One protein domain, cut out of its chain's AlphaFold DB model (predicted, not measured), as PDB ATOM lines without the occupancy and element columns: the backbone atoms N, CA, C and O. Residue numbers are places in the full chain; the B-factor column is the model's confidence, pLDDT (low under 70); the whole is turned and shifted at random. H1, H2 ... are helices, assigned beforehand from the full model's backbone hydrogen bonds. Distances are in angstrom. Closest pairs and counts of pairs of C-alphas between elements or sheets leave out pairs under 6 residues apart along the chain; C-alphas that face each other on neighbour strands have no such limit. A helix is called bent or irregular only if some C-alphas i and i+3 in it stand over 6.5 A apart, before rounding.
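Overview. This is residues 22 to 221 of the 231 residues of an uncharacterized protein of Zooshikella ganghwensis (UniProt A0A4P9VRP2). The model is long and thin: a helical hairpin of H3 and H4 makes one end, a knot of short helices lies farther along, and residues 201 to 221 of the long helix H10 stick out as a free arm at the other end. In the knot H1, H6 and H7 pack on residues 186 to 197 of H10, with H8 on H6, and the long helix H5 runs from beside H3 back to the knot. The printed part has 200 residues with ten named helices, H1 to H10 in order, and no named strand: all helix. It is extended, with a radius of gyration of the C-alphas of 30.2 A and spans of 118 by 28 by 27 A.

Along the chain. H1 is residues 22 to 32, with C-alpha 22 at (223.227, 237.592, 205.407), and H2 is residues 36 to 39. H3, residues 47 to 75, is 42.6 A long; H4, residues 81 to 98, is 25.7 A long and starts at C-alpha 81 at (225.423, 250.649, 287.739). H5, residues 109 to 137, is 42.4 A long, with a kink of 47 degrees near residue 131; it is irregular, C-alphas 133 and 136 being 9.4 A apart. H6, residues 139 to 148, is irregular too, with 7.4 A between C-alphas 142 and 145. H7 is residues 151 to 154, H8 residues 156 to 166 and H9 residues 170 to 173. H10, residues 177 to 221, is 66.8 A long and ends at C-alpha 221 at (239.227, 261.431, 170.641).

Arrangement. The closest C-alphas are named for each pair. H1 touches H6, about perpendicular at 88 degrees, Phe 24 and Phe 142 5.5 A apart. H2 only just touches H10, with 3 pairs of C-alphas within 8 A, Leu 36 and Lys 184 6.9 A apart. H3 and H4 form a helical hairpin at a shallow tilt of 30 degrees, opposite ways, Ser 74 and Gly 84 5.2 A apart. Residues 109 to 116 of H5 touch H3, Ser 53 and Tyr 112 5.9 A apart. H5 is close to H9 but not clearly touching, Lys 127 and Met 171 7.0 A apart. H6 touches H8, His 141 and Leu 162 4.9 A apart. Residues 190 to 197 of H10 touch H6 at a steep tilt of 50 degrees, Leu 146 and Ala 193 5.9 A apart. Residues 186 to 190 of H10 touch H7, Leu 153 and Glu 189 6.8 A apart. H3 and H10 are apart. Every O i to N i+4 pair is within hydrogen-bond range in H1, H3, H4, H8 and H10, against 22 of 25 in H5 and 0 of 6 in H6, where 6 of 7 O i to N i+3 pairs are.

Size, cuts and confidence. The two C-alphas farthest apart, those of Gly 77 and His 221, are 118.6 A apart. The printed part has no cut, and no link is long. Its mean pLDDT is 75.0; residues 37 to 54, 98 to 117, 135 to 138 and 209 to 221 are under 70.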
ATOM      1  N   PRO A  22     224.590 237.156 205.083       74.31
ATOM      2  CA  PRO A  22     223.227 237.592 205.407       74.31
ATOM      3  C   PRO A  22     223.087 237.989 206.887       74.31
ATOM      4  O   PRO A  22     222.320 238.882 207.230       74.31
ATOM      5  N   GLN A  23     223.895 237.374 207.754       77.50
ATOM      6  CA  GLN A  23     223.972 237.678 209.183       77.50
ATOM      7  C   GLN A  23     224.569 239.067 209.454       77.50
ATOM      8  O   GLN A  23     224.119 239.752 210.369       77.50
ATOM      9  N   PHE A  24     225.548 239.503 208.650       79.19
ATOM     10  CA  PHE A  24     226.120 240.847 208.739       79.19
ATOM     11  C   PHE A  24     225.099 241.915 208.346       79.19
ATOM     12  O   PHE A  24     224.924 242.877 209.085       79.19
ATOM     13  N   ILE A  25     224.385 241.710 207.235       78.38
ATOM     14  CA  ILE A  25     223.365 242.653 206.749       78.38
ATOM     15  C   ILE A  25     222.263 242.821 207.800       78.38
ATOM     16  O   ILE A  25     221.962 243.941 208.214       78.38
ATOM     17  N   GLN A  26     221.753 241.706 208.327       80.25
ATOM     18  CA  GLN A  26     220.762 241.732 209.396       80.25
ATOM     19  C   GLN A  26     221.297 242.435 210.653       80.25
ATOM     20  O   GLN A  26     220.579 243.224 211.264       80.25
ATOM     21  N   ALA A  27     222.556 242.198 211.037       77.12
ATOM     22  CA  ALA A  27     223.169 242.875 212.178       77.12
ATOM     23  C   ALA A  27     223.296 244.391 211.953       77.12
ATOM     24  O   ALA A  27     223.043 245.153 212.882       77.12
ATOM     25  N   THR A  28     223.624 244.843 210.739       77.25
ATOM     26  CA  THR A  28     223.710 246.274 210.402       77.25
ATOM     27  C   THR A  28     222.346 246.964 210.341       77.25
ATOM     28  O   THR A  28     222.210 248.067 210.864       77.25
ATOM     29  N   GLU A  29     221.318 246.311 209.790       80.12
ATOM     30  CA  GLU A  29     219.939 246.824 209.803       80.12
ATOM     31  C   GLU A  29     219.422 246.946 211.236       80.12
ATOM     32  O   GLU A  29     218.881 247.972 211.646       80.12
ATOM     33  N   THR A  30     219.665 245.906 212.033       78.19
ATOM     34  CA  THR A  30     219.297 245.888 213.445       78.19
ATOM     35  C   THR A  30     220.044 247.003 214.183       78.19
ATOM     36  O   THR A  30     219.429 247.705 214.986       78.19
ATOM     37  N   LEU A  31     221.339 247.227 213.900       80.31
ATOM     38  CA  LEU A  31     222.169 248.292 214.498       80.31
ATOM     39  C   LEU A  31     221.605 249.690 214.240       80.31
ATOM     40  O   LEU A  31     221.636 250.540 215.129       80.31
ATOM     41  N   GLN A  32     221.066 249.918 213.045       77.75
ATOM     42  CA  GLN A  32     220.446 251.187 212.673       77.75
ATOM     43  C   GLN A  32     219.104 251.420 213.385       77.75
ATOM     44  O   GLN A  32     218.750 252.561 213.668       77.75
ATOM     45  N   LEU A  33     218.382 250.348 213.718       77.62
ATOM     46  CA  LEU A  33     217.137 250.398 214.493       77.62
ATOM     47  C   LEU A  33     217.368 250.505 216.012       77.62
ATOM     48  O   LEU A  33     216.401 250.642 216.761       77.62
ATOM     49  N   PHE A  34     218.617 250.414 216.487       76.00
ATOM     50  CA  PHE A  34     218.918 250.492 217.916       76.00
ATOM     51  C   PHE A  34     218.774 251.922 218.429       76.00
ATOM     52  O   PHE A  34     219.527 252.820 218.042       76.00
ATOM     53  N   ASP A  35     217.837 252.111 219.352       75.31
ATOM     54  CA  ASP A  35     217.591 253.396 219.986       75.31
ATOM     55  C   ASP A  35     218.453 253.547 221.247       75.31
ATOM     56  O   ASP A  35     218.187 252.967 222.302       75.31
ATOM     57  N   LEU A  36     219.512 254.352 221.132       70.75
ATOM     58  CA  LEU A  36     220.451 254.643 222.220       70.75
ATOM     59  C   LEU A  36     219.823 255.459 223.362       70.75
ATOM     60  O   LEU A  36     220.387 255.467 224.461       70.75
ATOM     61  N   THR A  37     218.680 256.118 223.131       64.31
ATOM     62  CA  THR A  37     217.979 256.908 224.159       64.31
ATOM     63  C   THR A  37     217.279 256.017 225.182       64.31
ATOM     64  O   THR A  37     217.186 256.366 226.355       64.31
ATOM     65  N   GLN A  38     216.879 254.805 224.786       63.50
ATOM     66  CA  GLN A  38     216.289 253.813 225.697       63.50
ATOM     67  C   GLN A  38     217.329 253.165 226.619       63.50
ATOM     68  O   GLN A  38     216.971 252.528 227.609       63.50
ATOM     69  N   LEU A  39     218.614 253.341 226.300       62.34
ATOM     70  CA  LEU A  39     219.750 252.900 227.101       62.34
ATOM     71  C   LEU A  39     220.400 254.049 227.878       62.34
ATOM     72  O   LEU A  39     221.518 253.874 228.367       62.34
ATOM     73  N   ASP A  40     219.765 255.224 227.970       61.88
ATOM     74  CA  ASP A  40     220.260 256.256 228.877       61.88
ATOM     75  C   ASP A  40     220.029 255.859 230.328       61.88
ATOM     76  O   ASP A  40     218.910 255.747 230.819       61.88
ATOM     77  N   LEU A  41     221.147 255.634 231.011       64.56
ATOM     78  CA  LEU A  41     221.216 255.409 232.446       64.56
ATOM     79  C   LEU A  41     221.459 256.755 233.160       64.56
ATOM     80  O   LEU A  41     222.119 256.782 234.194       64.56
ATOM     81  N   ASP A  42     220.953 257.870 232.618       56.38
ATOM     82  CA  ASP A  42     221.128 259.218 233.193       56.38
ATOM     83  C   ASP A  42     220.573 259.321 234.624       56.38
ATOM     84  O   ASP A  42     221.110 260.051 235.454       56.38
ATOM     85  N   ASP A  43     219.554 258.520 234.943       55.28
ATOM     86  CA  ASP A  43     218.907 258.464 236.262       55.28
ATOM     87  C   ASP A  43     219.534 257.435 237.221       55.28
ATOM     88  O   ASP A  43     218.972 257.103 238.272       55.28
ATOM     89  N   LEU A  44     220.692 256.864 236.877       58.28
ATOM     90  CA  LEU A  44     221.272 255.814 237.697       58.28
ATOM     91  C   LEU A  44     221.855 256.394 238.996       58.28
ATOM     92  O   LEU A  44     222.751 257.240 238.941       58.28
ATOM     93  N   PRO A  45     221.419 255.919 240.179       55.59
ATOM     94  CA  PRO A  45     221.896 256.459 241.443       55.59
ATOM     95  C   PRO A  45     223.409 256.278 241.539       55.59
ATOM     96  O   PRO A  45     223.943 255.181 241.324       55.59
ATOM     97  N   ASN A  46     224.103 257.374 241.839       60.41
ATOM     98  CA  ASN A  46     225.554 257.422 241.810       60.41
ATOM     99  C   ASN A  46     226.131 256.339 242.739       60.41
ATOM    100  O   ASN A  46     225.733 256.186 243.896       60.41
ATOM    101  N   THR A  47     227.094 255.561 242.241       60.41
ATOM    102  CA  THR A  47     227.734 254.477 243.008       60.41
ATOM    103  C   THR A  47     228.360 254.959 244.326       60.41
ATOM    104  O   THR A  47     228.534 254.165 245.258       60.41
ATOM    105  N   SER A  48     228.662 256.259 244.426       58.72
ATOM    106  CA  SER A  48     229.096 256.938 245.649       58.72
ATOM    107  C   SER A  48     228.019 256.938 246.739       58.72
ATOM    108  O   SER A  48     228.325 256.605 247.884       58.72
ATOM    109  N   GLU A  49     226.758 257.201 246.399       61.81
ATOM    110  CA  GLU A  49     225.636 257.228 247.345       61.81
ATOM    111  C   GLU A  49     225.393 255.846 247.948       61.81
ATOM    112  O   GLU A  49     225.280 255.694 249.164       61.81
ATOM    113  N   ILE A  50     225.450 254.802 247.115       63.66
ATOM    114  CA  ILE A  50     225.315 253.409 247.561       63.66
ATOM    115  C   ILE A  50     226.432 253.042 248.557       63.66
ATOM    116  O   ILE A  50     226.188 252.326 249.533       63.66
ATOM    117  N   ARG A  51     227.667 253.522 248.345       63.31
ATOM    118  CA  ARG A  51     228.786 253.297 249.282       63.31
ATOM    119  C   ARG A  51     228.590 254.050 250.593       63.31
ATOM    120  O   ARG A  51     228.792 253.456 251.651       63.31
ATOM    121  N   ILE A  52     228.175 255.310 250.533       65.31
ATOM    122  CA  ILE A  52     227.928 256.141 251.719       65.31
ATOM    123  C   ILE A  52     226.843 255.502 252.590       65.31
ATOM    124  O   ILE A  52     227.038 255.315 253.790       65.31
ATOM    125  N   SER A  53     225.750 255.042 251.988       66.69
ATOM    126  CA  SER A  53     224.679 254.361 252.717       66.69
ATOM    127  C   SER A  53     225.119 253.037 253.363       66.69
ATOM    128  O   SER A  53     224.700 252.733 254.481       66.69
ATOM    129  N   LYS A  54     226.010 252.255 252.726       68.69
ATOM    130  CA  LYS A  54     226.613 251.058 253.355       68.69
ATOM    131  C   LYS A  54     227.439 251.415 254.588       68.69
ATOM    132  O   LYS A  54     227.366 250.706 255.590       68.69
ATOM    133  N   LEU A  55     228.224 252.488 254.507       73.94
ATOM    134  CA  LEU A  55     229.067 252.941 255.611       73.94
ATOM    135  C   LEU A  55     228.224 253.390 256.801       73.94
ATOM    136  O   LEU A  55     228.497 252.955 257.915       73.94
ATOM    137  N   ILE A  56     227.163 254.164 256.560       75.75
ATOM    138  CA  ILE A  56     226.227 254.606 257.604       75.75
ATOM    139  C   ILE A  56     225.622 253.397 258.328       75.75
ATOM    140  O   ILE A  56     225.632 253.349 259.555       75.75
ATOM    141  N   LYS A  57     225.178 252.376 257.580       73.81
ATOM    142  CA  LYS A  57     224.648 251.133 258.160       73.81
ATOM    143  C   LYS A  57     225.679 250.406 259.029       73.81
ATOM    144  O   LYS A  57     225.366 249.965 260.131       73.81
ATOM    145  N   ASN A  58     226.907 250.264 258.538       81.06
ATOM    146  CA  ASN A  58     227.960 249.555 259.265       81.06
ATOM    147  C   ASN A  58     228.383 250.304 260.535       81.06
ATOM    148  O   ASN A  58     228.568 249.676 261.573       81.06
ATOM    149  N   ILE A  59     228.492 251.632 260.467       83.25
ATOM    150  CA  ILE A  59     228.754 252.492 261.627       83.25
ATOM    151  C   ILE A  59     227.646 252.358 262.663       83.25
ATOM    152  O   ILE A  59     227.933 252.244 263.851       83.25
ATOM    153  N   TRP A  60     226.393 252.296 262.215       83.50
ATOM    154  CA  TRP A  60     225.258 252.119 263.104       83.50
ATOM    155  C   TRP A  60     225.344 250.798 263.889       83.50
ATOM    156  O   TRP A  60     225.303 250.811 265.119       83.50
ATOM    157  N   TYR A  61     225.574 249.671 263.201       83.94
ATOM    158  CA  TYR A  61     225.756 248.368 263.857       83.94
ATOM    159  C   TYR A  61     226.977 248.323 264.778       83.94
ATOM    160  O   TYR A  61     226.927 247.675 265.821       83.94
ATOM    161  N   LEU A  62     228.067 249.001 264.411       88.12
ATOM    162  CA  LEU A  62     229.270 249.078 265.238       88.12
ATOM    163  C   LEU A  62     228.973 249.825 266.543       88.12
ATOM    164  O   LEU A  62     229.255 249.297 267.618       88.12
ATOM    165  N   CYS A  63     228.340 250.997 266.466       86.50
ATOM    166  CA  CYS A  63     227.924 251.759 267.642       86.50
ATOM    167  C   CYS A  63     226.956 250.962 268.525       86.50
ATOM    168  O   CYS A  63     227.139 250.911 269.740       86.50
ATOM    169  N   PHE A  64     225.963 250.296 267.927       87.75
ATOM    170  CA  PHE A  64     225.014 249.461 268.663       87.75
ATOM    171  C   PHE A  64     225.704 248.285 269.369       87.75
ATOM    172  O   PHE A  64     225.489 248.066 270.560       87.75
ATOM    173  N   SER A  65     226.582 247.570 268.660       89.62
ATOM    174  CA  SER A  65     227.374 246.465 269.210       89.62
ATOM    175  C   SER A  65     228.245 246.924 270.379       89.62
ATOM    176  O   SER A  65     228.258 246.288 271.433       89.62
ATOM    177  N   LEU A  66     228.907 248.077 270.239       91.25
ATOM    178  CA  LEU A  66     229.743 248.652 271.287       91.25
ATOM    179  C   LEU A  66     228.927 249.002 272.538       91.25
ATOM    180  O   LEU A  66     229.318 248.637 273.644       91.25
ATOM    181  N   LEU A  67     227.777 249.663 272.380       89.00
ATOM    182  CA  LEU A  67     226.896 249.981 273.508       89.00
ATOM    183  C   LEU A  67     226.366 248.718 274.190       89.00
ATOM    184  O   LEU A  67     226.336 248.653 275.418       89.00
ATOM    185  N   CYS A  68     225.982 247.709 273.409       88.88
ATOM    186  CA  CYS A  68     225.511 246.433 273.934       88.88
ATOM    187  C   CYS A  68     226.615 245.724 274.734       88.88
ATOM    188  O   CYS A  68     226.371 245.233 275.836       88.88
ATOM    189  N   PHE A  69     227.855 245.756 274.240       92.38
ATOM    190  CA  PHE A  69     229.009 245.210 274.946       92.38
ATOM    191  C   PHE A  69     229.269 245.929 276.276       92.38
ATOM    192  O   PHE A  69     229.463 245.274 277.300       92.38
ATOM    193  N   ILE A  70     229.210 247.266 276.296       89.06
ATOM    194  CA  ILE A  70     229.395 248.042 277.533       89.06
ATOM    195  C   ILE A  70     228.248 247.785 278.522       89.06
ATOM    196  O   ILE A  70     228.487 247.669 279.726       89.06
ATOM    197  N   PHE A  71     227.013 247.642 278.037       86.81
ATOM    198  CA  PHE A  71     225.859 247.289 278.864       86.81
ATOM    199  C   PHE A  71     226.036 245.919 279.537       86.81
ATOM    200  O   PHE A  71     225.862 245.798 280.750       86.81
ATOM    201  N   ILE A  72     226.469 244.906 278.778       88.94
ATOM    202  CA  ILE A  72     226.764 243.564 279.304       88.94
ATOM    203  C   ILE A  72     227.925 243.611 280.306       88.94
ATOM    204  O   ILE A  72     227.849 242.999 281.370       88.94
ATOM    205  N   ALA A  73     228.981 244.377 280.021       89.19
ATOM    206  CA  ALA A  73     230.100 244.552 280.946       89.19
ATOM    207  C   ALA A  73     229.670 245.224 282.265       89.19
ATOM    208  O   ALA A  73     230.149 244.849 283.337       89.19
ATOM    209  N   SER A  74     228.732 246.176 282.207       87.38
ATOM    210  CA  SER A  74     228.149 246.796 283.402       87.38
ATOM    211  C   SER A  74     227.302 245.812 284.212       87.38
ATOM    212  O   SER A  74     227.420 245.797 285.436       87.38
ATOM    213  N   LEU A  75     226.520 244.946 283.557       86.00
ATOM    214  CA  LEU A  75     225.763 243.871 284.218       86.00
ATOM    215  C   LEU A  75     226.669 242.874 284.950       86.00
ATOM    216  O   LEU A  75     226.310 242.394 286.022       86.00
ATOM    217  N   MET A  76     227.857 242.600 284.406       90.44
ATOM    218  CA  MET A  76     228.853 241.725 285.033       90.44
ATOM    219  C   MET A  76     229.582 242.379 286.226       90.44
ATOM    220  O   MET A  76     230.405 241.730 286.868       90.44
ATOM    221  N   GLY A  77     229.309 243.657 286.517       86.19
ATOM    222  CA  GLY A  77     229.902 244.397 287.634       86.19
ATOM    223  C   GLY A  77     231.246 245.067 287.333       86.19
ATOM    224  O   GLY A  77     231.870 245.592 288.252       86.19
ATOM    225  N   PHE A  78     231.699 245.098 286.073       86.88
ATOM    226  CA  PHE A  78     232.945 245.789 285.699       86.88
ATOM    227  C   PHE A  78     232.803 247.317 285.648       86.88
ATOM    228  O   PHE A  78     233.804 248.024 285.750       86.88
ATOM    229  N   LEU A  79     231.580 247.837 285.477       88.75
ATOM    230  CA  LEU A  79     231.291 249.274 285.411       88.75
ATOM    231  C   LEU A  79     230.206 249.688 286.422       88.75
ATOM    232  O   LEU A  79     229.340 248.874 286.750       88.75
ATOM    233  N   PRO A  80     230.195 250.960 286.868       85.50
ATOM    234  CA  PRO A  80     229.181 251.485 287.781       85.50
ATOM    235  C   PRO A  80     227.751 251.330 287.248       85.50
ATOM    236  O   PRO A  80     227.473 251.634 286.087       85.50
ATOM    237  N   SER A  81     226.813 250.950 288.118       84.62
ATOM    238  CA  SER A  81     225.423 250.649 287.739       84.62
ATOM    239  C   SER A  81     224.666 251.834 287.126       84.62
ATOM    240  O   SER A  81     223.810 251.636 286.266       84.62
ATOM    241  N   TRP A  82     224.996 253.073 287.515       87.50
ATOM    242  CA  TRP A  82     224.391 254.279 286.930       87.50
ATOM    243  C   TRP A  82     224.720 254.420 285.437       87.50
ATOM    244  O   TRP A  82     223.886 254.873 284.654       87.50
ATOM    245  N   LEU A  83     225.911 253.969 285.034       86.38
ATOM    246  CA  LEU A  83     226.373 254.017 283.655       86.38
ATOM    247  C   LEU A  83     225.680 252.942 282.807       86.38
ATOM    248  O   LEU A  83     225.275 253.217 281.680       86.38
ATOM    249  N   GLY A  84     225.455 251.755 283.375       87.75
ATOM    250  CA  GLY A  84     224.684 250.684 282.740       87.75
ATOM    251  C   GLY A  84     223.248 251.095 282.406       87.75
ATOM    252  O   GLY A  84     222.771 250.799 281.315       87.75
ATOM    253  N   GLY A  85     222.579 251.841 283.294       87.62
ATOM    254  CA  GLY A  85     221.223 252.347 283.047       87.62
ATOM    255  C   GLY A  85     221.148 253.326 281.869       87.62
ATOM    256  O   GLY A  85     220.309 253.164 280.983       87.62
ATOM    257  N   VAL A  86     222.057 254.307 281.816       89.75
ATOM    258  CA  VAL A  86     222.106 255.297 280.722       89.75
ATOM    259  C   VAL A  86     222.468 254.628 279.395       89.75
ATOM    260  O   VAL A  86     221.813 254.863 278.382       89.75
ATOM    261  N   ILE A  87     223.472 253.750 279.395       90.00
ATOM    262  CA  ILE A  87     223.925 253.041 278.191       90.00
ATOM    263  C   ILE A  87     222.862 252.060 277.696       90.00
ATOM    264  O   ILE A  87     222.631 251.975 276.492       90.00
ATOM    265  N   GLY A  88     222.171 251.373 278.606       86.75
ATOM    266  CA  GLY A  88     221.048 250.500 278.279       86.75
ATOM    267  C   GLY A  88     219.889 251.265 277.642       86.75
ATOM    268  O   GLY A  88     219.360 250.827 276.624       86.75
ATOM    269  N   ALA A  89     219.546 252.445 278.172       87.31
ATOM    270  CA  ALA A  89     218.520 253.308 277.586       87.31
ATOM    271  C   ALA A  89     218.908 253.804 276.183       87.31
ATOM    272  O   ALA A  89     218.085 253.766 275.270       87.31
ATOM    273  N   PHE A  90     220.170 254.200 275.977       86.81
ATOM    274  CA  PHE A  90     220.673 254.573 274.650       86.81
ATOM    275  C   PHE A  90     220.686 253.390 273.677       86.81
ATOM    276  O   PHE A  90     220.277 253.551 272.529       86.81
ATOM    277  N   ALA A  91     221.112 252.204 274.117       86.44
ATOM    278  CA  ALA A  91     221.089 250.993 273.303       86.44
ATOM    279  C   ALA A  91     219.655 250.624 272.903       86.44
ATOM    280  O   ALA A  91     219.408 250.295 271.749       86.44
ATOM    281  N   PHE A  92     218.700 250.741 273.826       85.19
ATOM    282  CA  PHE A  92     217.282 250.501 273.563       85.19
ATOM    283  C   PHE A  92     216.688 251.523 272.585       85.19
ATOM    284  O   PHE A  92     216.002 251.145 271.639       85.19
ATOM    285  N   LEU A  93     217.011 252.810 272.754       84.88
ATOM    286  CA  LEU A  93     216.590 253.867 271.833       84.88
ATOM    287  C   LEU A  93     217.163 253.646 270.426       84.88
ATOM    288  O   LEU A  93     216.441 253.772 269.436       84.88
ATOM    289  N   LEU A  94     218.438 253.259 270.334       81.50
ATOM    290  CA  LEU A  94     219.071 252.864 269.076       81.50
ATOM    291  C   LEU A  94     218.348 251.654 268.473       81.50
ATOM    292  O   LEU A  94     217.939 251.719 267.317       81.50
ATOM    293  N   ALA A  95     218.121 250.593 269.252       81.50
ATOM    294  CA  ALA A  95     217.430 249.393 268.788       81.50
ATOM    295  C   ALA A  95     216.069 249.719 268.160       81.50
ATOM    296  O   ALA A  95     215.797 249.249 267.061       81.50
ATOM    297  N   ILE A  96     215.258 250.568 268.801       78.12
ATOM    298  CA  ILE A  96     213.963 251.006 268.253       78.12
ATOM    299  C   ILE A  96     214.155 251.802 266.956       78.12
ATOM    300  O   ILE A  96     213.523 251.481 265.958       78.12
ATOM    301  N   THR A  97     215.075 252.771 266.941       72.31
ATOM    302  CA  THR A  97     215.320 253.658 265.784       72.31
ATOM    303  C   THR A  97     215.739 252.907 264.510       72.31
ATOM    304  O   THR A  97     215.540 253.400 263.404       72.31
ATOM    305  N   TYR A  98     216.362 251.732 264.636       65.75
ATOM    306  CA  TYR A  98     216.826 250.936 263.489       65.75
ATOM    307  C   TYR A  98     216.031 249.644 263.268       65.75
ATOM    308  O   TYR A  98     216.058 249.094 262.170       65.75
ATOM    309  N   SER A  99     215.258 249.195 264.264       59.16
ATOM    310  CA  SER A  99     214.198 248.188 264.095       59.16
ATOM    311  C   SER A  99     213.107 248.651 263.116       59.16
ATOM    312  O   SER A  99     212.207 247.880 262.779       59.16
ATOM    313  N   ASP A 100     213.183 249.895 262.652       50.44
ATOM    314  CA  ASP A 100     212.261 250.500 261.720       50.44
ATOM    315  C   ASP A 100     212.417 250.016 260.271       50.44
ATOM    316  O   ASP A 100     212.910 250.706 259.380       50.44
ATOM    317  N   GLU A 101     211.818 248.858 260.014       48.75
ATOM    318  CA  GLU A 101     210.902 248.729 258.874       48.75
ATOM    319  C   GLU A 101     209.596 249.547 259.077       48.75
ATOM    320  O   GLU A 101     208.765 249.599 258.173       48.75
ATOM    321  N   ILE A 102     209.401 250.209 260.234       49.59
ATOM    322  CA  ILE A 102     208.133 250.817 260.684       49.59
ATOM    323  C   ILE A 102     208.113 252.360 260.564       49.59
ATOM    324  O   ILE A 102     207.039 252.923 260.355       49.59
ATOM    325  N   ILE A 103     209.255 253.066 260.574       47.31
ATOM    326  CA  ILE A 103     209.334 254.511 260.266       47.31
ATOM    327  C   ILE A 103     209.795 254.725 258.810       47.31
ATOM    328  O   ILE A 103     210.992 254.835 258.530       47.31
ATOM    329  N   PRO A 104     208.866 254.893 257.848       49.94
ATOM    330  CA  PRO A 104     209.196 255.176 256.448       49.94
ATOM    331  C   PRO A 104     209.851 256.554 256.219       49.94
ATOM    332  O   PRO A 104     210.158 256.895 255.080       49.94
ATOM    333  N   HIS A 105     210.052 257.359 257.268       49.38
ATOM    334  CA  HIS A 105     210.542 258.741 257.191       49.38
ATOM    335  C   HIS A 105     212.006 258.947 257.616       49.38
ATOM    336  O   HIS A 105     212.533 260.038 257.402       49.38
ATOM    337  N   PHE A 106     212.701 257.941 258.166       44.59
ATOM    338  CA  PHE A 106     214.131 258.081 258.467       44.59
ATOM    339  C   PHE A 106     214.965 257.729 257.225       44.59
ATOM    340  O   PHE A 106     215.201 256.567 256.895       44.59
ATOM    341  N   SER A 107     215.387 258.773 256.511       46.81
ATOM    342  CA  SER A 107     215.971 258.781 255.158       46.81
ATOM    343  C   SER A 107     217.301 258.029 254.959       46.81
ATOM    344  O   SER A 107     217.903 258.131 253.895       46.81
ATOM    345  N   GLY A 108     217.784 257.258 255.937       49.00
ATOM    346  CA  GLY A 108     219.087 256.583 255.868       49.00
ATOM    347  C   GLY A 108     219.027 255.109 255.450       49.00
ATOM    348  O   GLY A 108     219.743 254.688 254.540       49.00
ATOM    349  N   ALA A 109     218.186 254.307 256.112       49.19
ATOM    350  CA  ALA A 109     218.205 252.843 255.983       49.19
ATOM    351  C   ALA A 109     217.229 252.317 254.915       49.19
ATOM    352  O   ALA A 109     217.606 251.487 254.082       49.19
ATOM    353  N   THR A 110     216.009 252.859 254.872       51.84
ATOM    354  CA  THR A 110     214.997 252.555 253.843       51.84
ATOM    355  C   THR A 110     215.404 253.098 252.473       51.84
ATOM    356  O   THR A 110     215.143 252.472 251.445       51.84
ATOM    357  N   HIS A 111     216.137 254.215 252.456       59.31
ATOM    358  CA  HIS A 111     216.711 254.799 251.249       59.31
ATOM    359  C   HIS A 111     217.672 253.820 250.569       59.31
ATOM    360  O   HIS A 111     217.549 253.582 249.380       59.31
ATOM    361  N   TYR A 112     218.555 253.149 251.310       59.53
ATOM    362  CA  TYR A 112     219.523 252.216 250.726       59.53
ATOM    363  C   TYR A 112     218.882 251.013 250.026       59.53
ATOM    364  O   TYR A 112     219.253 250.682 248.898       59.53
ATOM    365  N   GLN A 113     217.924 250.347 250.679       62.06
ATOM    366  CA  GLN A 113     217.229 249.221 250.054       62.06
ATOM    367  C   GLN A 113     216.403 249.687 248.855       62.06
ATOM    368  O   GLN A 113     216.415 249.028 247.817       62.06
ATOM    369  N   ARG A 114     215.755 250.853 248.956       65.12
ATOM    370  CA  ARG A 114     215.018 251.442 247.837       65.12
ATOM    371  C   ARG A 114     215.942 251.787 246.670       65.12
ATOM    372  O   ARG A 114     215.620 251.423 245.547       65.12
ATOM    373  N   LEU A 115     217.102 252.387 246.933       65.12
ATOM    374  CA  LEU A 115     218.111 252.730 245.927       65.12
ATOM    375  C   LEU A 115     218.686 251.490 245.258       65.12
ATOM    376  O   LEU A 115     218.817 251.465 244.042       65.12
ATOM    377  N   ILE A 116     218.988 250.434 246.017       69.75
ATOM    378  CA  ILE A 116     219.472 249.180 245.428       69.75
ATOM    379  C   ILE A 116     218.394 248.501 244.602       69.75
ATOM    380  O   ILE A 116     218.698 247.969 243.539       69.75
ATOM    381  N   ASN A 117     217.152 248.497 245.075       69.38
ATOM    382  CA  ASN A 117     216.056 247.882 244.340       69.38
ATOM    383  C   ASN A 117     215.751 248.665 243.058       69.38
ATOM    384  O   ASN A 117     215.523 248.047 242.025       69.38
ATOM    385  N   GLN A 118     215.820 249.999 243.097       70.50
ATOM    386  CA  GLN A 118     215.726 250.853 241.910       70.50
ATOM    387  C   GLN A 118     216.895 250.608 240.953       70.50
ATOM    388  O   GLN A 118     216.666 250.336 239.782       70.50
ATOM    389  N   TYR A 119     218.129 250.586 241.461       73.31
ATOM    390  CA  TYR A 119     219.332 250.298 240.678       73.31
ATOM    391  C   TYR A 119     219.261 248.931 239.990       73.31
ATOM    392  O   TYR A 119     219.511 248.819 238.794       73.31
ATOM    393  N   LYS A 120     218.875 247.883 240.728       76.00
ATOM    394  CA  LYS A 120     218.685 246.538 240.173       76.00
ATOM    395  C   LYS A 120     217.581 246.518 239.129       76.00
ATOM    396  O   LYS A 120     217.793 245.965 238.063       76.00
ATOM    397  N   LYS A 121     216.438 247.150 239.408       79.69
ATOM    398  CA  LYS A 121     215.311 247.213 238.474       79.69
ATOM    399  C   LYS A 121     215.697 247.899 237.164       79.69
ATOM    400  O   LYS A 121     215.308 247.413 236.106       79.69
ATOM    401  N   GLU A 122     216.468 248.981 237.226       77.25
ATOM    402  CA  GLU A 122     216.899 249.705 236.030       77.25
ATOM    403  C   GLU A 122     217.957 248.922 235.243       77.25
ATOM    404  O   GLU A 122     217.868 248.815 234.021       77.25
ATOM    405  N   ILE A 123     218.892 248.261 235.934       79.31
ATOM    406  CA  ILE A 123     219.832 247.326 235.299       79.31
ATOM    407  C   ILE A 123     219.098 246.158 234.649       79.31
ATOM    408  O   ILE A 123     219.418 245.792 233.523       79.31
ATOM    409  N   ASP A 124     218.119 245.568 235.328       82.06
ATOM    410  CA  ASP A 124     217.361 244.436 234.804       82.06
ATOM    411  C   ASP A 124     216.500 244.859 233.606       82.06
ATOM    412  O   ASP A 124     216.402 244.112 232.634       82.06
ATOM    413  N   ARG A 125     215.954 246.083 233.608       82.69
ATOM    414  CA  ARG A 125     215.288 246.676 232.438       82.69
ATOM    415  C   ARG A 125     216.258 246.829 231.267       82.69
ATOM    416  O   ARG A 125     215.947 246.367 230.170       82.69
ATOM    417  N   ALA A 126     217.422 247.438 231.489       79.94
ATOM    418  CA  ALA A 126     218.434 247.620 230.450       79.94
ATOM    419  C   ALA A 126     218.931 246.271 229.905       79.94
ATOM    420  O   ALA A 126     219.044 246.088 228.695       79.94
ATOM    421  N   LYS A 127     219.140 245.282 230.779       82.50
ATOM    422  CA  LYS A 127     219.469 243.904 230.391       82.50
ATOM    423  C   LYS A 127     218.377 243.267 229.548       82.50
ATOM    424  O   LYS A 127     218.697 242.655 228.540       82.50
ATOM    425  N   LEU A 128     217.107 243.391 229.937       82.56
ATOM    426  CA  LEU A 128     215.983 242.855 229.164       82.56
ATOM    427  C   LEU A 128     215.899 243.499 227.780       82.56
ATOM    428  O   LEU A 128     215.653 242.798 226.801       82.56
ATOM    429  N   TYR A 129     216.149 244.804 227.685       80.75
ATOM    430  CA  TYR A 129     216.217 245.504 226.407       80.75
ATOM    431  C   TYR A 129     217.355 244.971 225.529       80.75
ATOM    432  O   TYR A 129     217.118 244.557 224.394       80.75
ATOM    433  N   ILE A 130     218.568 244.876 226.084       79.94
ATOM    434  CA  ILE A 130     219.728 244.302 225.390       79.94
ATOM    435  C   ILE A 130     219.457 242.842 225.005       79.94
ATOM    436  O   ILE A 130     219.792 242.437 223.904       79.94
ATOM    437  N   MET A 131     218.784 242.054 225.846       80.62
ATOM    438  CA  MET A 131     218.443 240.653 225.572       80.62
ATOM    439  C   MET A 131     217.430 240.499 224.444       80.62
ATOM    440  O   MET A 131     217.600 239.646 223.572       80.62
ATOM    441  N   ASN A 132     216.396 241.336 224.435       78.00
ATOM    442  CA  ASN A 132     215.403 241.358 223.366       78.00
ATOM    443  C   ASN A 132     216.015 241.749 222.023       78.00
ATOM    444  O   ASN A 132     215.541 241.295 220.979       78.00
ATOM    445  N   TYR A 133     217.055 242.573 222.066       74.75
ATOM    446  CA  TYR A 133     217.771 243.021 220.892       74.75
ATOM    447  C   TYR A 133     218.823 242.008 220.423       74.75
ATOM    448  O   TYR A 133     218.888 241.680 219.245       74.75
ATOM    449  N   GLU A 134     219.608 241.450 221.343       73.94
ATOM    450  CA  GLU A 134     220.715 240.547 221.040       73.94
ATOM    451  C   GLU A 134     220.241 239.134 220.639       73.94
ATOM    452  O   GLU A 134     220.920 238.479 219.841       73.94
ATOM    453  N   LYS A 135     219.056 238.707 221.124       69.75
ATOM    454  CA  LYS A 135     218.344 237.437 220.833       69.75
ATOM    455  C   LYS A 135     219.277 236.212 220.674       69.75
ATOM    456  O   LYS A 135     220.389 236.173 221.185       69.75
ATOM    457  N   GLU A 136     218.792 235.128 220.068       54.97
ATOM    458  CA  GLU A 136     219.374 233.773 220.143       54.97
ATOM    459  C   GLU A 136     220.806 233.625 219.562       54.97
ATOM    460  O   GLU A 136     221.493 232.631 219.834       54.97
ATOM    461  N   HIS A 137     221.280 234.619 218.797       52.38
ATOM    462  CA  HIS A 137     222.499 234.533 217.985       52.38
ATOM    463  C   HIS A 137     223.643 235.464 218.419       52.38
ATOM    464  O   HIS A 137     224.766 235.239 217.976       52.38
ATOM    465  N   GLY A 138     223.424 236.450 219.299       61.09
ATOM    466  CA  GLY A 138     224.501 237.335 219.761       61.09
ATOM    467  C   GLY A 138     224.962 238.323 218.691       61.09
ATOM    468  O   GLY A 138     226.098 238.245 218.247       61.09
ATOM    469  N   TYR A 139     224.111 239.234 218.213       72.25
ATOM    470  CA  TYR A 139     224.386 240.001 216.982       72.25
ATOM    471  C   TYR A 139     225.681 240.819 216.957       72.25
ATOM    472  O   TYR A 139     226.239 241.055 215.885       72.25
ATOM    473  N   ILE A 140     226.193 241.227 218.117       77.44
ATOM    474  CA  ILE A 140     227.375 242.087 218.185       77.44
ATOM    475  C   ILE A 140     228.601 241.432 217.561       77.44
ATOM    476  O   ILE A 140     229.376 242.124 216.905       77.44
ATOM    477  N   HIS A 141     228.777 240.115 217.693       77.25
ATOM    478  CA  HIS A 141     229.942 239.455 217.096       77.25
ATOM    479  C   HIS A 141     229.952 239.515 215.558       77.25
ATOM    480  O   HIS A 141     231.029 239.448 214.965       77.25
ATOM    481  N   PHE A 142     228.794 239.706 214.911       75.12
ATOM    482  CA  PHE A 142     228.711 239.909 213.461       75.12
ATOM    483  C   PHE A 142     229.157 241.300 213.025       75.12
ATOM    484  O   PHE A 142     229.539 241.462 211.872       75.12
ATOM    485  N   LEU A 143     229.219 242.278 213.931       78.62
ATOM    486  CA  LEU A 143     229.739 243.619 213.646       78.62
ATOM    487  C   LEU A 143     231.272 243.643 213.509       78.62
ATOM    488  O   LEU A 143     231.863 244.710 213.358       78.62
ATOM    489  N   PHE A 144     231.931 242.477 213.526       76.56
ATOM    490  CA  PHE A 144     233.380 242.367 213.398       76.56
ATOM    491  C   PHE A 144     233.971 243.127 212.191       76.56
ATOM    492  O   PHE A 144     234.954 243.846 212.374       76.56
ATOM    493  N   PRO A 145     233.385 243.064 210.977       76.38
ATOM    494  CA  PRO A 145     233.929 243.782 209.823       76.38
ATOM    495  C   PRO A 145     233.926 245.313 209.972       76.38
ATOM    496  O   PRO A 145     234.669 245.987 209.261       76.38
ATOM    497  N   LEU A 146     233.143 245.882 210.902       76.62
ATOM    498  CA  LEU A 146     233.126 247.330 211.152       76.62
ATOM    499  C   LEU A 146     234.385 247.814 211.886       76.62
ATOM    500  O   LEU A 146     234.725 248.994 211.803       76.62
ATOM    501  N   LEU A 147     235.131 246.914 212.544       77.88
ATOM    502  CA  LEU A 147     236.399 247.250 213.204       77.88
ATOM    503  C   LEU A 147     237.462 247.743 212.213       77.88
ATOM    504  O   LEU A 147     238.443 248.371 212.618       77.88
ATOM    505  N   GLU A 148     237.307 247.457 210.919       77.25
ATOM    506  CA  GLU A 148     238.219 247.942 209.887       77.25
ATOM    507  C   GLU A 148     238.156 249.464 209.716       77.25
ATOM    508  O   GLU A 148     239.190 250.072 209.444       77.25
ATOM    509  N   PHE A 149     236.987 250.065 209.947       74.31
ATOM    510  CA  PHE A 149     236.705 251.468 209.640       74.31
ATOM    511  C   PHE A 149     236.942 252.417 210.822       74.31
ATOM    512  O   PHE A 149     237.208 253.598 210.601       74.31
ATOM    513  N   GLU A 150     236.909 251.913 212.064       79.12
ATOM    514  CA  GLU A 150     237.129 252.724 213.266       79.12
ATOM    515  C   GLU A 150     238.201 252.135 214.191       79.12
ATOM    516  O   GLU A 150     238.089 251.011 214.686       79.12
ATOM    517  N   SER A 151     239.218 252.934 214.521       76.44
ATOM    518  CA  SER A 151     240.268 252.538 215.469       76.44
ATOM    519  C   SER A 151     239.750 252.393 216.905       76.44
ATOM    520  O   SER A 151     240.230 251.537 217.648       76.44
ATOM    521  N   LYS A 152     238.726 253.163 217.290       76.31
ATOM    522  CA  LYS A 152     238.107 253.118 218.626       76.31
ATOM    523  C   LYS A 152     237.369 251.806 218.910       76.31
ATOM    524  O   LYS A 152     237.282 251.379 220.062       76.31
ATOM    525  N   LEU A 153     236.895 251.111 217.873       75.94
ATOM    526  CA  LEU A 153     236.291 249.782 218.017       75.94
ATOM    527  C   LEU A 153     237.337 248.690 218.297       75.94
ATOM    528  O   LEU A 153     236.996 247.665 218.881       75.94
ATOM    529  N   ARG A 154     238.618 248.918 217.970       78.44
ATOM    530  CA  ARG A 154     239.723 247.962 218.194       78.44
ATOM    531  C   ARG A 154     240.320 248.009 219.600       78.44
ATOM    532  O   ARG A 154     241.428 247.523 219.819       78.44
ATOM    533  N   THR A 155     239.625 248.597 220.566       81.56
ATOM    534  CA  THR A 155     240.098 248.572 221.952       81.56
ATOM    535  C   THR A 155     239.933 247.167 222.551       81.56
ATOM    536  O   THR A 155     238.976 246.456 222.231       81.56
ATOM    537  N   PRO A 156     240.833 246.738 223.455       78.06
ATOM    538  CA  PRO A 156     240.776 245.401 224.055       78.06
ATOM    539  C   PRO A 156     239.474 245.153 224.834       78.06
ATOM    540  O   PRO A 156     238.973 244.030 224.868       78.06
ATOM    541  N   ILE A 157     238.890 246.205 225.414       79.75
ATOM    542  CA  ILE A 157     237.599 246.158 226.113       79.75
ATOM    543  C   ILE A 157     236.459 245.807 225.145       79.75
ATOM    544  O   ILE A 157     235.649 244.928 225.443       79.75
ATOM    545  N   ASN A 158     236.442 246.420 223.961       81.81
ATOM    546  CA  ASN A 158     235.432 246.169 222.932       81.81
ATOM    547  C   ASN A 158     235.588 244.775 222.309       81.81
ATOM    548  O   ASN A 158     234.606 244.065 222.101       81.81
ATOM    549  N   LEU A 159     236.826 244.322 222.100       79.31
ATOM    550  CA  LEU A 159     237.119 242.960 221.634       79.31
ATOM    551  C   LEU A 159     236.681 241.897 222.640       79.31
ATOM    552  O   LEU A 159     236.109 240.870 222.268       79.31
ATOM    553  N   LYS A 160     236.875 242.163 223.933       81.44
ATOM    554  CA  LYS A 160     236.332 241.313 224.991       81.44
ATOM    555  C   LYS A 160     234.804 241.265 224.924       81.44
ATOM    556  O   LYS A 160     234.241 240.181 225.062       81.44
ATOM    557  N   LEU A 161     234.130 242.380 224.652       82.25
ATOM    558  CA  LEU A 161     232.673 242.406 224.492       82.25
ATOM    559  C   LEU A 161     232.206 241.541 223.306       82.25
ATOM    560  O   LEU A 161     231.316 240.708 223.469       82.25
ATOM    561  N   LEU A 162     232.885 241.641 222.159       80.38
ATOM    562  CA  LEU A 162     232.664 240.785 220.983       80.38
ATOM    563  C   LEU A 162     232.862 239.291 221.313       80.38
ATOM    564  O   LEU A 162     232.058 238.446 220.911       80.38
ATOM    565  N   SER A 163     233.877 238.959 222.118       78.94
ATOM    566  CA  SER A 163     234.124 237.593 222.617       78.94
ATOM    567  C   SER A 163     233.025 237.044 223.516       78.94
ATOM    568  O   SER A 163     232.651 235.867 223.432       78.94
ATOM    569  N   LEU A 164     232.458 237.909 224.348       80.12
ATOM    570  CA  LEU A 164     231.378 237.559 225.256       80.12
ATOM    571  C   LEU A 164     230.056 237.386 224.505       80.12
ATOM    572  O   LEU A 164     229.307 236.464 224.832       80.12
ATOM    573  N   SER A 165     229.811 238.196 223.471       80.94
ATOM    574  CA  SER A 165     228.668 238.029 222.566       80.94
ATOM    575  C   SER A 165     228.754 236.694 221.818       80.94
ATOM    576  O   SER A 165     227.832 235.883 221.886       80.94
ATOM    577  N   ARG A 166     229.921 236.372 221.233       78.06
ATOM    578  CA  ARG A 166     230.153 235.093 220.534       78.06
ATOM    579  C   ARG A 166     229.938 233.870 221.428       78.06
ATOM    580  O   ARG A 166     229.389 232.865 220.992       78.06
ATOM    581  N   SER A 167     230.383 233.943 222.682       77.00
ATOM    582  CA  SER A 167     230.219 232.856 223.655       77.00
ATOM    583  C   SER A 167     228.842 232.829 224.331       77.00
ATOM    584  O   SER A 167     228.634 232.005 225.221       77.00
ATOM    585  N   LYS A 168     227.906 233.706 223.928       75.94
ATOM    586  CA  LYS A 168     226.570 233.881 224.530       75.94
ATOM    587  C   LYS A 168     226.613 234.187 226.037       75.94
ATOM    588  O   LYS A 168     225.654 233.937 226.761       75.94
ATOM    589  N   LYS A 169     227.730 234.736 226.529       79.81
ATOM    590  CA  LYS A 169     227.972 235.061 227.951       79.81
ATOM    591  C   LYS A 169     227.822 236.548 228.270       79.81
ATOM    592  O   LYS A 169     228.073 236.958 229.401       79.81
ATOM    593  N   ILE A 170     227.398 237.354 227.304       80.00
ATOM    594  CA  ILE A 170     227.280 238.807 227.454       80.00
ATOM    595  C   ILE A 170     226.288 239.219 228.554       80.00
ATOM    596  O   ILE A 170     226.591 240.111 229.340       80.00
ATOM    597  N   MET A 171     225.189 238.478 228.737       78.69
ATOM    598  CA  MET A 171     224.220 238.730 229.817       78.69
ATOM    599  C   MET A 171     224.826 238.547 231.210       78.69
ATOM    600  O   MET A 171     224.512 239.295 232.132       78.69
ATOM    601  N   GLY A 172     225.739 237.582 231.359       74.88
ATOM    602  CA  GLY A 172     226.485 237.379 232.600       74.88
ATOM    603  C   GLY A 172     227.560 238.442 232.836       74.88
ATOM    604  O   GLY A 172     228.010 238.607 233.968       74.88
ATOM    605  N   TYR A 173     227.964 239.168 231.791       78.06
ATOM    606  CA  TYR A 173     228.918 240.266 231.889       78.06
ATOM    607  C   TYR A 173     228.251 241.596 232.239       78.06
ATOM    608  O   TYR A 173     228.868 242.375 232.947       78.06
ATOM    609  N   LEU A 174     227.016 241.856 231.806       79.50
ATOM    610  CA  LEU A 174     226.331 243.150 231.948       79.50
ATOM    611  C   LEU A 174     225.730 243.395 233.346       79.50
ATOM    612  O   LEU A 174     224.578 243.784 233.466       79.50
ATOM    613  N   ASN A 175     226.467 243.159 234.432       76.19
ATOM    614  CA  ASN A 175     225.932 243.268 235.802       76.19
ATOM    615  C   ASN A 175     226.073 244.652 236.444       76.19
ATOM    616  O   ASN A 175     225.500 244.887 237.508       76.19
ATOM    617  N   SER A 176     226.840 245.543 235.827       75.00
ATOM    618  CA  SER A 176     227.131 246.883 236.322       75.00
ATOM    619  C   SER A 176     226.675 247.942 235.329       75.00
ATOM    620  O   SER A 176     226.808 247.771 234.117       75.00
ATOM    621  N   ALA A 177     226.241 249.077 235.873       74.56
ATOM    622  CA  ALA A 177     226.065 250.344 235.167       74.56
ATOM    623  C   ALA A 177     227.181 250.628 234.160       74.56
ATOM    624  O   ALA A 177     226.936 250.896 232.991       74.56
ATOM    625  N   GLU A 178     228.422 250.516 234.630       77.81
ATOM    626  CA  GLU A 178     229.611 250.827 233.851       77.81
ATOM    627  C   GLU A 178     229.707 249.922 232.621       77.81
ATOM    628  O   GLU A 178     230.011 250.375 231.527       77.81
ATOM    629  N   GLN A 179     229.374 248.639 232.776       81.44
ATOM    630  CA  GLN A 179     229.409 247.662 231.688       81.44
ATOM    631  C   GLN A 179     228.310 247.927 230.654       81.44
ATOM    632  O   GLN A 179     228.552 247.747 229.463       81.44
ATOM    633  N   ILE A 180     227.136 248.388 231.093       81.56
ATOM    634  CA  ILE A 180     226.038 248.801 230.208       81.56
ATOM    635  C   ILE A 180     226.402 250.094 229.464       81.56
ATOM    636  O   ILE A 180     226.173 250.188 228.263       81.56
ATOM    637  N   ILE A 181     227.042 251.054 230.135       82.50
ATOM    638  CA  ILE A 181     227.552 252.284 229.509       82.50
ATOM    639  C   ILE A 181     228.636 251.953 228.477       82.50
ATOM    640  O   ILE A 181     228.599 252.455 227.355       82.50
ATOM    641  N   HIS A 182     229.573 251.060 228.805       83.38
ATOM    642  CA  HIS A 182     230.581 250.581 227.852       83.38
ATOM    643  C   HIS A 182     229.931 249.910 226.635       83.38
ATOM    644  O   HIS A 182     230.343 250.168 225.506       83.38
ATOM    645  N   TYR A 183     228.882 249.106 226.840       84.38
ATOM    646  CA  TYR A 183     228.089 248.521 225.755       84.38
ATOM    647  C   TYR A 183     227.412 249.601 224.893       84.38
ATOM    648  O   TYR A 183     227.517 249.555 223.669       84.38
ATOM    649  N   LYS A 184     226.774 250.607 225.508       84.31
ATOM    650  CA  LYS A 184     226.161 251.751 224.807       84.31
ATOM    651  C   LYS A 184     227.180 252.465 223.919       84.31
ATOM    652  O   LYS A 184     226.928 252.685 222.737       84.31
ATOM    653  N   ASN A 185     228.350 252.774 224.477       84.00
ATOM    654  CA  ASN A 185     229.431 253.451 223.765       84.00
ATOM    655  C   ASN A 185     229.945 252.620 222.586       84.00
ATOM    656  O   ASN A 185     230.194 253.167 221.514       84.00
ATOM    657  N   PHE A 186     230.061 251.299 222.757       85.88
ATOM    658  CA  PHE A 186     230.416 250.395 221.665       85.88
ATOM    659  C   PHE A 186     229.402 250.463 220.515       85.88
ATOM    660  O   PHE A 186     229.804 250.591 219.362       85.88
ATOM    661  N   ILE A 187     228.101 250.421 220.816       85.88
ATOM    662  CA  ILE A 187     227.040 250.498 219.800       85.88
ATOM    663  C   ILE A 187     227.049 251.848 219.075       85.88
ATOM    664  O   ILE A 187     226.968 251.881 217.848       85.88
ATOM    665  N   HIS A 188     227.217 252.952 219.803       86.12
ATOM    666  CA  HIS A 188     227.336 254.289 219.212       86.12
ATOM    667  C   HIS A 188     228.537 254.394 218.256       86.12
ATOM    668  O   HIS A 188     228.446 254.939 217.152       86.12
ATOM    669  N   GLU A 189     229.680 253.835 218.652       85.25
ATOM    670  CA  GLU A 189     230.869 253.817 217.803       85.25
ATOM    671  C   GLU A 189     230.689 252.884 216.592       85.25
ATOM    672  O   GLU A 189     231.128 253.206 215.488       85.25
ATOM    673  N   ALA A 190     229.975 251.767 216.751       84.94
ATOM    674  CA  ALA A 190     229.626 250.877 215.646       84.94
ATOM    675  C   ALA A 190     228.703 251.562 214.625       84.94
ATOM    676  O   ALA A 190     228.916 251.420 213.422       84.94
ATOM    677  N   GLN A 191     227.726 252.356 215.077       84.81
ATOM    678  CA  GLN A 191     226.886 253.174 214.191       84.81
ATOM    679  C   GLN A 191     227.723 254.200 213.415       84.81
ATOM    680  O   GLN A 191     227.553 254.359 212.205       84.81
ATOM    681  N   SER A 192     228.690 254.839 214.078       85.50
ATOM    682  CA  SER A 192     229.623 255.768 213.424       85.50
ATOM    683  C   SER A 192     230.476 255.071 212.354       85.50
ATOM    684  O   SER A 192     230.646 255.596 211.251       85.50
ATOM    685  N   ALA A 193     230.962 253.860 212.638       84.56
ATOM    686  CA  ALA A 193     231.712 253.047 211.681       84.56
ATOM    687  C   ALA A 193     230.861 252.618 210.473       84.56
ATOM    688  O   ALA A 193     231.364 252.586 209.349       84.56
ATOM    689  N   LEU A 194     229.568 252.342 210.678       84.50
ATOM    690  CA  LEU A 194     228.628 251.988 209.609       84.50
ATOM    691  C   LEU A 194     228.460 253.148 208.620       84.50
ATOM    692  O   LEU A 194     228.556 252.946 207.410       84.50
ATOM    693  N   ILE A 195     228.305 254.377 209.122       84.75
ATOM    694  CA  ILE A 195     228.217 255.585 208.283       84.75
ATOM    695  C   ILE A 195     229.492 255.755 207.446       84.75
ATOM    696  O   ILE A 195     229.422 256.033 206.247       84.75
ATOM    697  N   LYS A 196     230.672 255.541 208.044       85.44
ATOM    698  CA  LYS A 196     231.953 255.609 207.321       85.44
ATOM    699  C   LYS A 196     232.053 254.549 206.226       85.44
ATOM    700  O   LYS A 196     232.473 254.873 205.115       85.44
ATOM    701  N   MET A 197     231.632 253.316 206.512       85.06
ATOM    702  CA  MET A 197     231.579 252.236 205.525       85.06
ATOM    703  C   MET A 197     230.677 252.602 204.338       85.06
ATOM    704  O   MET A 197     231.085 252.414 203.193       85.06
ATOM    705  N   HIS A 198     229.492 253.163 204.591       82.81
ATOM    706  CA  HIS A 198     228.564 253.583 203.538       82.81
ATOM    707  C   HIS A 198     229.136 254.720 202.674       82.81
ATOM    708  O   HIS A 198     229.145 254.627 201.448       82.81
ATOM    709  N   ASN A 199     229.718 255.748 203.298       83.38
ATOM    710  CA  ASN A 199     230.358 256.854 202.577       83.38
ATOM    711  C   ASN A 199     231.523 256.376 201.696       83.38
ATOM    712  O   ASN A 199     231.718 256.873 200.588       83.38
ATOM    713  N   GLN A 200     232.290 255.389 202.168       82.81
ATOM    714  CA  GLN A 200     233.382 254.803 201.396       82.81
ATOM    715  C   GLN A 200     232.876 254.005 200.183       82.81
ATOM    716  O   GLN A 200     233.520 254.040 199.137       82.81
ATOM    717  N   GLN A 201     231.728 253.326 200.290       80.75
ATOM    718  CA  GLN A 201     231.101 252.642 199.152       80.75
ATOM    719  C   GLN A 201     230.652 253.637 198.077       80.75
ATOM    720  O   GLN A 201     231.016 253.467 196.915       80.75
ATOM    721  N   ILE A 202     229.976 254.720 198.470       83.12
ATOM    722  CA  ILE A 202     229.549 255.782 197.545       83.12
ATOM    723  C   ILE A 202     230.758 256.397 196.826       83.12
ATOM    724  O   ILE A 202     230.739 256.583 195.610       83.12
ATOM    725  N   ALA A 203     231.848 256.665 197.551       79.19
ATOM    726  CA  ALA A 203     233.068 257.205 196.954       79.19
ATOM    727  C   ALA A 203     233.705 256.244 195.931       79.19
ATOM    728  O   ALA A 203     234.247 256.686 194.918       79.19
ATOM    729  N   MET A 204     233.636 254.927 196.168       76.81
ATOM    730  CA  MET A 204     234.117 253.924 195.210       76.81
ATOM    731  C   MET A 204     233.250 253.866 193.948       76.81
ATOM    732  O   MET A 204     233.795 253.702 192.857       76.81
ATOM    733  N   GLU A 205     231.931 254.009 194.072       75.94
ATOM    734  CA  GLU A 205     231.003 254.039 192.932       75.94
ATOM    735  C   GLU A 205     231.212 255.289 192.071       75.94
ATOM    736  O   GLU A 205     231.392 255.178 190.860       75.94
ATOM    737  N   GLN A 206     231.344 256.464 192.692       74.75
ATOM    738  CA  GLN A 206     231.636 257.711 191.976       74.75
ATOM    739  C   GLN A 206     232.987 257.681 191.253       74.75
ATOM    740  O   GLN A 206     233.121 258.214 190.149       74.75
ATOM    741  N   ASN A 207     233.997 257.037 191.847       75.44
ATOM    742  CA  ASN A 207     235.308 256.905 191.215       75.44
ATOM    743  C   ASN A 207     235.268 255.943 190.011       75.44
ATOM    744  O   ASN A 207     235.923 256.199 189.003       75.44
ATOM    745  N   LYS A 208     234.455 254.878 190.071       72.38
ATOM    746  CA  LYS A 208     234.226 253.979 188.925       72.38
ATOM    747  C   LYS A 208     233.522 254.696 187.775       72.38
ATOM    748  O   LYS A 208     234.000 254.619 186.649       72.38
ATOM    749  N   GLU A 209     232.471 255.462 188.055       67.94
ATOM    750  CA  GLU A 209     231.773 256.249 187.026       67.94
ATOM    751  C   GLU A 209     232.671 257.333 186.398       67.94
ATOM    752  O   GLU A 209     232.564 257.632 185.206       67.94
ATOM    753  N   GLY A 210     233.588 257.917 187.178       65.94
ATOM    754  CA  GLY A 210     234.594 258.862 186.681       65.94
ATOM    755  C   GLY A 210     235.651 258.211 185.778       65.94
ATOM    756  O   GLY A 210     236.048 258.793 184.763       65.94
ATOM    757  N   GLN A 211     236.082 256.989 186.105       59.53
ATOM    758  CA  GLN A 211     237.004 256.201 185.276       59.53
ATOM    759  C   GLN A 211     236.347 255.712 183.977       59.53
ATOM    760  O   GLN A 211     236.971 255.727 182.918       59.53
ATOM    761  N   GLU A 212     235.069 255.347 184.021       59.62
ATOM    762  CA  GLU A 212     234.330 254.888 182.843       59.62
ATOM    763  C   GLU A 212     234.075 256.044 181.857       59.62
ATOM    764  O   GLU A 212     234.332 255.915 180.661       59.62
ATOM    765  N   LYS A 213     233.710 257.236 182.355       59.88
ATOM    766  CA  LYS A 213     233.549 258.440 181.514       59.88
ATOM    767  C   LYS A 213     234.854 258.905 180.868       59.88
ATOM    768  O   LYS A 213     234.844 259.288 179.704       59.88
ATOM    769  N   SER A 214     235.975 258.852 181.587       58.28
ATOM    770  CA  SER A 214     237.287 259.235 181.036       58.28
ATOM    771  C   SER A 214     237.825 258.230 180.011       58.28
ATOM    772  O   SER A 214     238.500 258.632 179.064       58.28
ATOM    773  N   THR A 215     237.466 256.951 180.136       60.09
ATOM    774  CA  THR A 215     237.792 255.922 179.135       60.09
ATOM    775  C   THR A 215     236.998 256.140 177.839       60.09
ATOM    776  O   THR A 215     237.588 256.158 176.762       60.09
ATOM    777  N   ILE A 216     235.699 256.450 177.934       61.22
ATOM    778  CA  ILE A 216     234.834 256.724 176.768       61.22
ATOM    779  C   ILE A 216     235.219 258.037 176.054       61.22
ATOM    780  O   ILE A 216     235.140 258.132 174.829       61.22
ATOM    781  N   THR A 217     235.655 259.069 176.787       59.44
ATOM    782  CA  THR A 217     236.144 260.321 176.180       59.44
ATOM    783  C   THR A 217     237.480 260.132 175.452       59.44
ATOM    784  O   THR A 217     237.673 260.728 174.393       59.44
ATOM    785  N   ASN A 218     238.374 259.279 175.963       58.94
ATOM    786  CA  ASN A 218     239.637 258.962 175.287       58.94
ATOM    787  C   ASN A 218     239.442 258.119 174.018       58.94
ATOM    788  O   ASN A 218     240.143 258.360 173.039       58.94
ATOM    789  N   GLU A 219     238.483 257.188 173.982       57.16
ATOM    790  CA  GLU A 219     238.161 256.446 172.748       57.16
ATOM    791  C   GLU A 219     237.564 257.350 171.661       57.16
ATOM    792  O   GLU A 219     237.989 257.279 170.510       57.16
ATOM    793  N   LYS A 220     236.666 258.283 172.013       55.16
ATOM    794  CA  LYS A 220     236.104 259.238 171.038       55.16
ATOM    795  C   LYS A 220     237.149 260.164 170.413       55.16
ATOM    796  O   LYS A 220     237.087 260.428 169.217       55.16
ATOM    797  N   HIS A 221     238.125 260.634 171.191       54.06
ATOM    798  CA  HIS A 221     239.227 261.431 170.641       54.06
ATOM    799  C   HIS A 221     240.218 260.607 169.807       54.06
ATOM    800  O   HIS A 221     240.905 261.171 168.957       54.06
TER     801      HIS A 221